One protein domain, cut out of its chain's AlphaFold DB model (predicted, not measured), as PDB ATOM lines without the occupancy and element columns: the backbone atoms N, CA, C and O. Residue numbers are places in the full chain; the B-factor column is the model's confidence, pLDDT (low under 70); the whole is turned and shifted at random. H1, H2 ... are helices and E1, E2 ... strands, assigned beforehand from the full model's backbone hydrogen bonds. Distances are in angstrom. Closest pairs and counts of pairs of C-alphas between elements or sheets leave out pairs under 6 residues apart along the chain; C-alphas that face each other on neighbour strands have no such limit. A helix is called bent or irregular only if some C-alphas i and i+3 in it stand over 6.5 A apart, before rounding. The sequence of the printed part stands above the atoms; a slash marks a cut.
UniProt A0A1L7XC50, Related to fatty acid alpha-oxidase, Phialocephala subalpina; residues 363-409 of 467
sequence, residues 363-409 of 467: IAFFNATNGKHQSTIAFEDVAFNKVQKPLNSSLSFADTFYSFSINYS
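AT A GLANCE: This is residues 363 to 409 of the 467 residues of the protein "Related to fatty acid alpha-oxidase" of Phialocephala subalpina (UniProt A0A1L7XC50). A two-stranded antiparallel hairpin, E1 and E2, has one helix, H2, packed across one face, mainly over E1. At the far end of E2 the backbone turns straight into a single short helical turn, H1, and a long loop, residues 383 to 396, then folds back from there to the beginning of H2. The printed part has 47 residues, with two named strands and two named helices in the order E1, E2, H1, H2, and its class is mixed, helices and strands. It is compact, with a radius of gyration of the C-alphas of 10.0 A, and its C-alphas span 29 by 23 by 14 A along their three main axes.

IN THESE COORDINATES: The printed part begins with strand E1, residues 363 to 366, whose first C-alpha, that of Ile 363, is at (-16.800, -8.916, -31.131). From first to last C-alpha E1 measures 10.0 A. Residues 367 to 372 lead to strand E2, residues 373 to 378, which is the longest strand by residues and measures 15.1 A; C-alpha 378 is at (-13.423, -10.087, -36.289). Helix H1 follows at once with residues 379 to 382, and its first and last C-alphas are 5.3 A apart. The next 14 residues, 383 to 396, have no named element, although residues 384 to 386 form a helical run too short to bear a name. Helix H2, residues 397 to 406, is the longest helix by residues and measures 14.8 A from C-alpha 397 at (-21.049, -20.959, -23.608) to C-alpha 406 at (-22.038, -6.240, -22.422). Residues 407 to 409 come after it. Neither helix is bent or irregular.

HOW THE PARTS SIT: E1 and E2 are antiparallel neighbours and form a hairpin, with an angle of 162 degrees between their N-to-C directions. The C-alphas of Ala 364 and Thr 376 face each other at 4.2 A, and those of Phe 366 and His 373 at 4.3 A. Across this pair N 363 and O 377 are 2.8 A apart and N 365 and O 375 are 2.8 A apart, both within hydrogen-bond range. The link from E1 to E2 is short, with 6 residues between them. H2 comes near the sheet with its residues 398 to 406, which make 21 pairs of C-alphas within 10 A with E1 and 3 with E2. Between E1 and H2 there are 9 pairs of C-alphas within 8 A, and the closest C-alphas are those of Phe 365 and Ser 403, 5.1 A apart. The centres of E1 and H2 are 7.9 A apart. E2 and H2 are apart. H1 joins E2 by a tight link, with 0 residues between them. E1 and H1 have 1 pair of C-alphas within 8 A, those of Ile 363 and Phe 379, 6.3 A apart. H1 and H2 are apart. In H2 every O i to N i+4 pair is within hydrogen-bond range; H1 is too short for such a pair, and its 1 pair of O i and N i+3 is within range.

THE WHOLE: The two C-alphas farthest apart are those of Asn 370, between E1 and E2, and Asn 385, between H1 and H2, at 29.6 A. The first and last printed C-alphas, those of Ile 363 and Ser 409, are 9.7 A apart. The link from H1 to H2 is long, and the C-alphas of its residues 383 to 396 lie 6 to 16 A from the mean of the C-alphas. The printed part has no cut. The mean pLDDT of the printed part is 92.0, and no printed residue is under 70.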
ATOM      1  N   ILE A 363     -16.120  -8.505 -32.368       95.81
ATOM      2  CA  ILE A 363     -16.800  -8.916 -31.131       95.81
ATOM      3  C   ILE A 363     -15.769  -9.142 -30.023       95.81
ATOM      4  O   ILE A 363     -14.841  -9.941 -30.180       95.81
ATOM      5  N   ALA A 364     -15.940  -8.469 -28.883       96.38
ATOM      6  CA  ALA A 364     -15.104  -8.676 -27.704       96.38
ATOM      7  C   ALA A 364     -15.680  -9.779 -26.802       96.38
ATOM      8  O   ALA A 364     -16.861  -9.765 -26.465       96.38
ATOM      9  N   PHE A 365     -14.838 -10.712 -26.366       96.31
ATOM     10  CA  PHE A 365     -15.199 -11.816 -25.484       96.31
ATOM     11  C   PHE A 365     -14.591 -11.649 -24.094       96.31
ATOM     12  O   PHE A 365     -13.430 -11.263 -23.935       96.31
ATOM     13  N   PHE A 366     -15.376 -11.981 -23.075       96.00
ATOM     14  CA  PHE A 366     -15.066 -11.781 -21.666       96.00
ATOM     15  C   PHE A 366     -15.433 -13.020 -20.857       96.00
ATOM     16  O   PHE A 366     -16.383 -13.728 -21.179       96.00
ATOM     17  N   ASN A 367     -14.707 -13.262 -19.769       95.06
ATOM     18  CA  ASN A 367     -15.059 -14.317 -18.827       95.06
ATOM     19  C   ASN A 367     -16.226 -13.878 -17.927       95.06
ATOM     20  O   ASN A 367     -16.144 -12.845 -17.267       95.06
ATOM     21  N   ALA A 368     -17.277 -14.688 -17.843       95.12
ATOM     22  CA  ALA A 368     -18.508 -14.399 -17.116       95.12
ATOM     23  C   ALA A 368     -18.335 -14.371 -15.589       95.12
ATOM     24  O   ALA A 368     -19.136 -13.755 -14.892       95.12
ATOM     25  N   THR A 369     -17.304 -15.026 -15.042       94.50
ATOM     26  CA  THR A 369     -17.091 -15.092 -13.585       94.50
ATOM     27  C   THR A 369     -16.386 -13.848 -13.049       94.50
ATOM     28  O   THR A 369     -16.705 -13.380 -11.961       94.50
ATOM     29  N   ASN A 370     -15.401 -13.322 -13.783       95.00
ATOM     30  CA  ASN A 370     -14.562 -12.212 -13.311       95.00
ATOM     31  C   ASN A 370     -14.599 -10.962 -14.206       95.00
ATOM     32  O   ASN A 370     -13.927  -9.981 -13.896       95.00
ATOM     33  N   GLY A 371     -15.344 -10.993 -15.313       95.25
ATOM     34  CA  GLY A 371     -15.478  -9.878 -16.252       95.25
ATOM     35  C   GLY A 371     -14.214  -9.558 -17.053       95.25
ATOM     36  O   GLY A 371     -14.176  -8.547 -17.751       95.25
ATOM     37  N   LYS A 372     -13.157 -10.377 -16.965       95.88
ATOM     38  CA  LYS A 372     -11.886 -10.109 -17.643       95.88
ATOM     39  C   LYS A 372     -12.027 -10.333 -19.147       95.88
ATOM     40  O   LYS A 372     -12.472 -11.400 -19.571       95.88
ATOM     41  N   HIS A 373     -11.579  -9.354 -19.932       96.25
ATOM     42  CA  HIS A 373     -11.416  -9.480 -21.382       96.25
ATOM     43  C   HIS A 373     -10.497 -10.660 -21.724       96.25
ATOM     44  O   HIS A 373      -9.454 -10.852 -21.094       96.25
ATOM     45  N   GLN A 374     -10.921 -11.466 -22.692       94.25
ATOM     46  CA  GLN A 374     -10.220 -12.662 -23.155       94.25
ATOM     47  C   GLN A 374      -9.662 -12.455 -24.560       94.25
ATOM     48  O   GLN A 374      -8.497 -12.756 -24.818       94.25
ATOM     49  N   SER A 375     -10.487 -11.946 -25.472       94.50
ATOM     50  CA  SER A 375     -10.115 -11.738 -26.869       94.50
ATOM     51  C   SER A 375     -11.075 -10.771 -27.554       94.50
ATOM     52  O   SER A 375     -12.176 -10.524 -27.076       94.50
ATOM     53  N   THR A 376     -10.657 -10.235 -28.694       96.00
ATOM     54  CA  THR A 376     -11.536  -9.560 -29.650       96.00
ATOM     55  C   THR A 376     -11.333 -10.243 -30.992       96.00
ATOM     56  O   THR A 376     -10.190 -10.499 -31.374       96.00
ATOM     57  N   ILE A 377     -12.423 -10.630 -31.650       95.50
ATOM     58  CA  ILE A 377     -12.394 -11.440 -32.868       95.50
ATOM     59  C   ILE A 377     -13.235 -10.736 -33.928       95.50
ATOM     60  O   ILE A 377     -14.370 -10.354 -33.642       95.50
ATOM     61  N   ALA A 378     -12.692 -10.610 -35.140       95.69
ATOM     62  CA  ALA A 378     -13.423 -10.087 -36.289       95.69
ATOM     63  C   ALA A 378     -14.699 -10.903 -36.542       95.69
ATOM     64  O   ALA A 378     -14.704 -12.129 -36.395       95.69
ATOM     65  N   PHE A 379     -15.785 -10.244 -36.941       94.00
ATOM     66  CA  PHE A 379     -17.078 -10.903 -37.120       94.00
ATOM     67  C   PHE A 379     -17.015 -12.035 -38.158       94.00
ATOM     68  O   PHE A 379     -17.555 -13.122 -37.950       94.00
ATOM     69  N   GLU A 380     -16.288 -11.821 -39.256       91.44
ATOM     70  CA  GLU A 380     -16.051 -12.826 -40.302       91.44
ATOM     71  C   GLU A 380     -15.383 -14.111 -39.779       91.44
ATOM     72  O   GLU A 380     -15.535 -15.192 -40.350       91.44
ATOM     73  N   ASP A 381     -14.671 -14.011 -38.657       92.94
ATOM     74  CA  ASP A 381     -13.988 -15.113 -37.991       92.94
ATOM     75  C   ASP A 381     -14.866 -15.846 -36.966       92.94
ATOM     76  O   ASP A 381     -14.408 -16.801 -36.335       92.94
ATOM     77  N   VAL A 382     -16.128 -15.438 -36.829       93.19
ATOM     78  CA  VAL A 382     -17.174 -16.108 -36.040       93.19
ATOM     79  C   VAL A 382     -18.447 -16.356 -36.863       93.19
ATOM     80  O   VAL A 382     -19.525 -16.602 -36.312       93.19
ATOM     81  N   ALA A 383     -18.312 -16.327 -38.191       91.88
ATOM     82  CA  ALA A 383     -19.350 -16.626 -39.167       91.88
ATOM     83  C   ALA A 383     -19.080 -17.953 -39.903       91.88
ATOM     84  O   ALA A 383     -17.959 -18.468 -39.934       91.88
ATOM     85  N   PHE A 384     -20.130 -18.513 -40.498       89.62
ATOM     86  CA  PHE A 384     -20.129 -19.726 -41.311       89.62
ATOM     87  C   PHE A 384     -19.385 -20.899 -40.642       89.62
ATOM     88  O   PHE A 384     -19.693 -21.288 -39.514       89.62
ATOM     89  N   ASN A 385     -18.380 -21.463 -41.317       87.19
ATOM     90  CA  ASN A 385     -17.580 -22.589 -40.835       87.19
ATOM     91  C   ASN A 385     -16.646 -22.235 -39.660       87.19
ATOM     92  O   ASN A 385     -16.114 -23.138 -39.016       87.19
ATOM     93  N   LYS A 386     -16.459 -20.948 -39.344       89.69
ATOM     94  CA  LYS A 386     -15.639 -20.476 -38.217       89.69
ATOM     95  C   LYS A 386     -16.462 -20.176 -36.961       89.69
ATOM     96  O   LYS A 386     -15.900 -19.753 -35.957       89.69
ATOM     97  N   VAL A 387     -17.771 -20.428 -36.973       89.31
ATOM     98  CA  VAL A 387     -18.700 -20.031 -35.900       89.31
ATOM     99  C   VAL A 387     -18.287 -20.473 -34.488       89.31
ATOM    100  O   VAL A 387     -18.436 -19.715 -33.533       89.31
ATOM    101  N   GLN A 388     -17.705 -21.668 -34.342       87.44
ATOM    102  CA  GLN A 388     -17.249 -22.197 -33.050       87.44
ATOM    103  C   GLN A 388     -15.797 -21.818 -32.701       87.44
ATOM    104  O   GLN A 388     -15.287 -22.262 -31.675       87.44
ATOM    105  N   LYS A 389     -15.117 -20.972 -33.490       88.12
ATOM    106  CA  LYS A 389     -13.740 -20.515 -33.208       88.12
ATOM    107  C   LYS A 389     -13.572 -19.966 -31.781       88.12
ATOM    108  O   LYS A 389     -12.596 -20.360 -31.139       88.12
ATOM    109  N   PRO A 390     -14.493 -19.146 -31.228       86.44
ATOM    110  CA  PRO A 390     -14.368 -18.672 -29.847       86.44
ATOM    111  C   PRO A 390     -14.516 -19.806 -28.825       86.44
ATOM    112  O   PRO A 390     -13.790 -19.835 -27.835       86.44
ATOM    113  N   LEU A 391     -15.391 -20.780 -29.092       83.38
ATOM    114  CA  LEU A 391     -15.680 -21.921 -28.212       83.38
ATOM    115  C   LEU A 391     -14.575 -22.992 -28.228       83.38
ATOM    116  O   LEU A 391     -14.385 -23.708 -27.250       83.38
ATOM    117  N   ASN A 392     -13.785 -23.057 -29.301       78.88
ATOM    118  CA  ASN A 392     -12.597 -23.915 -29.384       78.88
ATOM    119  C   ASN A 392     -11.435 -23.425 -28.497       78.88
ATOM    120  O   ASN A 392     -10.397 -24.082 -28.413       78.88
ATOM    121  N   SER A 393     -11.588 -22.265 -27.851       73.94
ATOM    122  CA  SER A 393     -10.602 -21.682 -26.944       73.94
ATOM    123  C   SER A 393     -10.905 -22.017 -25.468       73.94
ATOM    124  O   SER A 393     -11.412 -23.086 -25.124       73.94
ATOM    125  N   SER A 394     -10.539 -21.122 -24.549       78.62
ATOM    126  CA  SER A 394     -10.855 -21.257 -23.121       78.62
ATOM    127  C   SER A 394     -12.260 -20.762 -22.745       78.62
ATOM    128  O   SER A 394     -12.661 -20.959 -21.601       78.62
ATOM    129  N   LEU A 395     -13.002 -20.162 -23.685       87.25
ATOM    130  CA  LEU A 395     -14.353 -19.644 -23.452       87.25
ATOM    131  C   LEU A 395     -15.382 -20.774 -23.302       87.25
ATOM    132  O   LEU A 395     -15.366 -21.750 -24.048       87.25
ATOM    133  N   SER A 396     -16.287 -20.604 -22.345       90.44
ATOM    134  CA  SER A 396     -17.515 -21.389 -22.187       90.44
ATOM    135  C   SER A 396     -18.689 -20.757 -22.943       90.44
ATOM    136  O   SER A 396     -18.638 -19.591 -23.341       90.44
ATOM    137  N   PHE A 397     -19.791 -21.488 -23.085       91.19
ATOM    138  CA  PHE A 397     -21.049 -20.959 -23.608       91.19
ATOM    139  C   PHE A 397     -21.624 -19.845 -22.728       91.19
ATOM    140  O   PHE A 397     -22.213 -18.887 -23.223       91.19
ATOM    141  N   ALA A 398     -21.409 -19.912 -21.412       92.94
ATOM    142  CA  ALA A 398     -21.785 -18.824 -20.510       92.94
ATOM    143  C   ALA A 398     -20.969 -17.546 -20.783       92.94
ATOM    144  O   ALA A 398     -21.525 -16.446 -20.771       92.94
ATOM    145  N   ASP A 399     -19.672 -17.684 -21.078       94.81
ATOM    146  CA  ASP A 399     -18.807 -16.553 -21.430       94.81
ATOM    147  C   ASP A 399     -19.276 -15.872 -22.722       94.81
ATOM    148  O   ASP A 399     -19.255 -14.642 -22.805       94.81
ATOM    149  N   THR A 400     -19.754 -16.628 -23.721       94.06
ATOM    150  CA  THR A 400     -20.286 -16.023 -24.952       94.06
ATOM    151  C   THR A 400     -21.565 -15.234 -24.683       94.06
ATOM    152  O   THR A 400     -21.649 -14.084 -25.105       94.06
ATOM    153  N   PHE A 401     -22.525 -15.761 -23.913       95.12
ATOM    154  CA  PHE A 401     -23.722 -14.993 -23.525       95.12
ATOM    155  C   PHE A 401     -23.395 -13.739 -22.720       95.12
ATOM    156  O   PHE A 401     -23.934 -12.672 -23.012       95.12
ATOM    157  N   TYR A 402     -22.491 -13.847 -21.745       96.69
ATOM    158  CA  TYR A 402     -22.031 -12.691 -20.979       96.69
ATOM    159  C   TYR A 402     -21.381 -11.640 -21.882       96.69
ATOM    160  O   TYR A 402     -21.644 -10.452 -21.752       96.69
ATOM    161  N   SER A 403     -20.570 -12.070 -22.845       96.69
ATOM    162  CA  SER A 403     -19.942 -11.159 -23.801       96.69
ATOM    163  C   SER A 403     -20.995 -10.407 -24.617       96.69
ATOM    164  O   SER A 403     -20.954  -9.182 -24.691       96.69
ATOM    165  N   PHE A 404     -21.988 -11.106 -25.168       95.00
ATOM    166  CA  PHE A 404     -23.062 -10.481 -25.947       95.00
ATOM    167  C   PHE A 404     -23.974  -9.560 -25.129       95.00
ATOM    168  O   PHE A 404     -24.591  -8.674 -25.712       95.00
ATOM    169  N   SER A 405     -24.054  -9.723 -23.806       93.31
ATOM    170  CA  SER A 405     -24.857  -8.835 -22.957       93.31
ATOM    171  C   SER A 405     -24.156  -7.522 -22.591       93.31
ATOM    172  O   SER A 405     -24.831  -6.579 -22.182       93.31
ATOM    173  N   ILE A 406     -22.827  -7.445 -22.740       95.19
ATOM    174  CA  ILE A 406     -22.038  -6.240 -22.422       95.19
ATOM    175  C   ILE A 406     -21.403  -5.571 -23.646       95.19
ATOM    176  O   ILE A 406     -20.905  -4.450 -23.535       95.19
ATOM    177  N   ASN A 407     -21.401  -6.234 -24.805       94.56
ATOM    178  CA  ASN A 407     -21.066  -5.587 -26.072       94.56
ATOM    179  C   ASN A 407     -22.256  -4.749 -26.552       94.56
ATOM    180  O   ASN A 407     -23.412  -5.142 -26.409       94.56
ATOM    181  N   TYR A 408     -21.961  -3.607 -27.168       92.56
ATOM    182  CA  TYR A 408     -22.974  -2.784 -27.820       92.56
ATOM    183  C   TYR A 408     -23.186  -3.260 -29.257       92.56
ATOM    184  O   TYR A 408     -22.223  -3.553 -29.966       92.56
ATOM    185  N   SER A 409     -24.444  -3.306 -29.698       92.12
ATOM    186  CA  SER A 409     -24.757  -3.432 -31.121       92.12
ATOM    187  C   SER A 409     -24.386  -2.145 -31.857       92.12
ATOM    188  O   SER A 409     -24.320  -1.066 -31.261       92.12
TER     189      SER A 409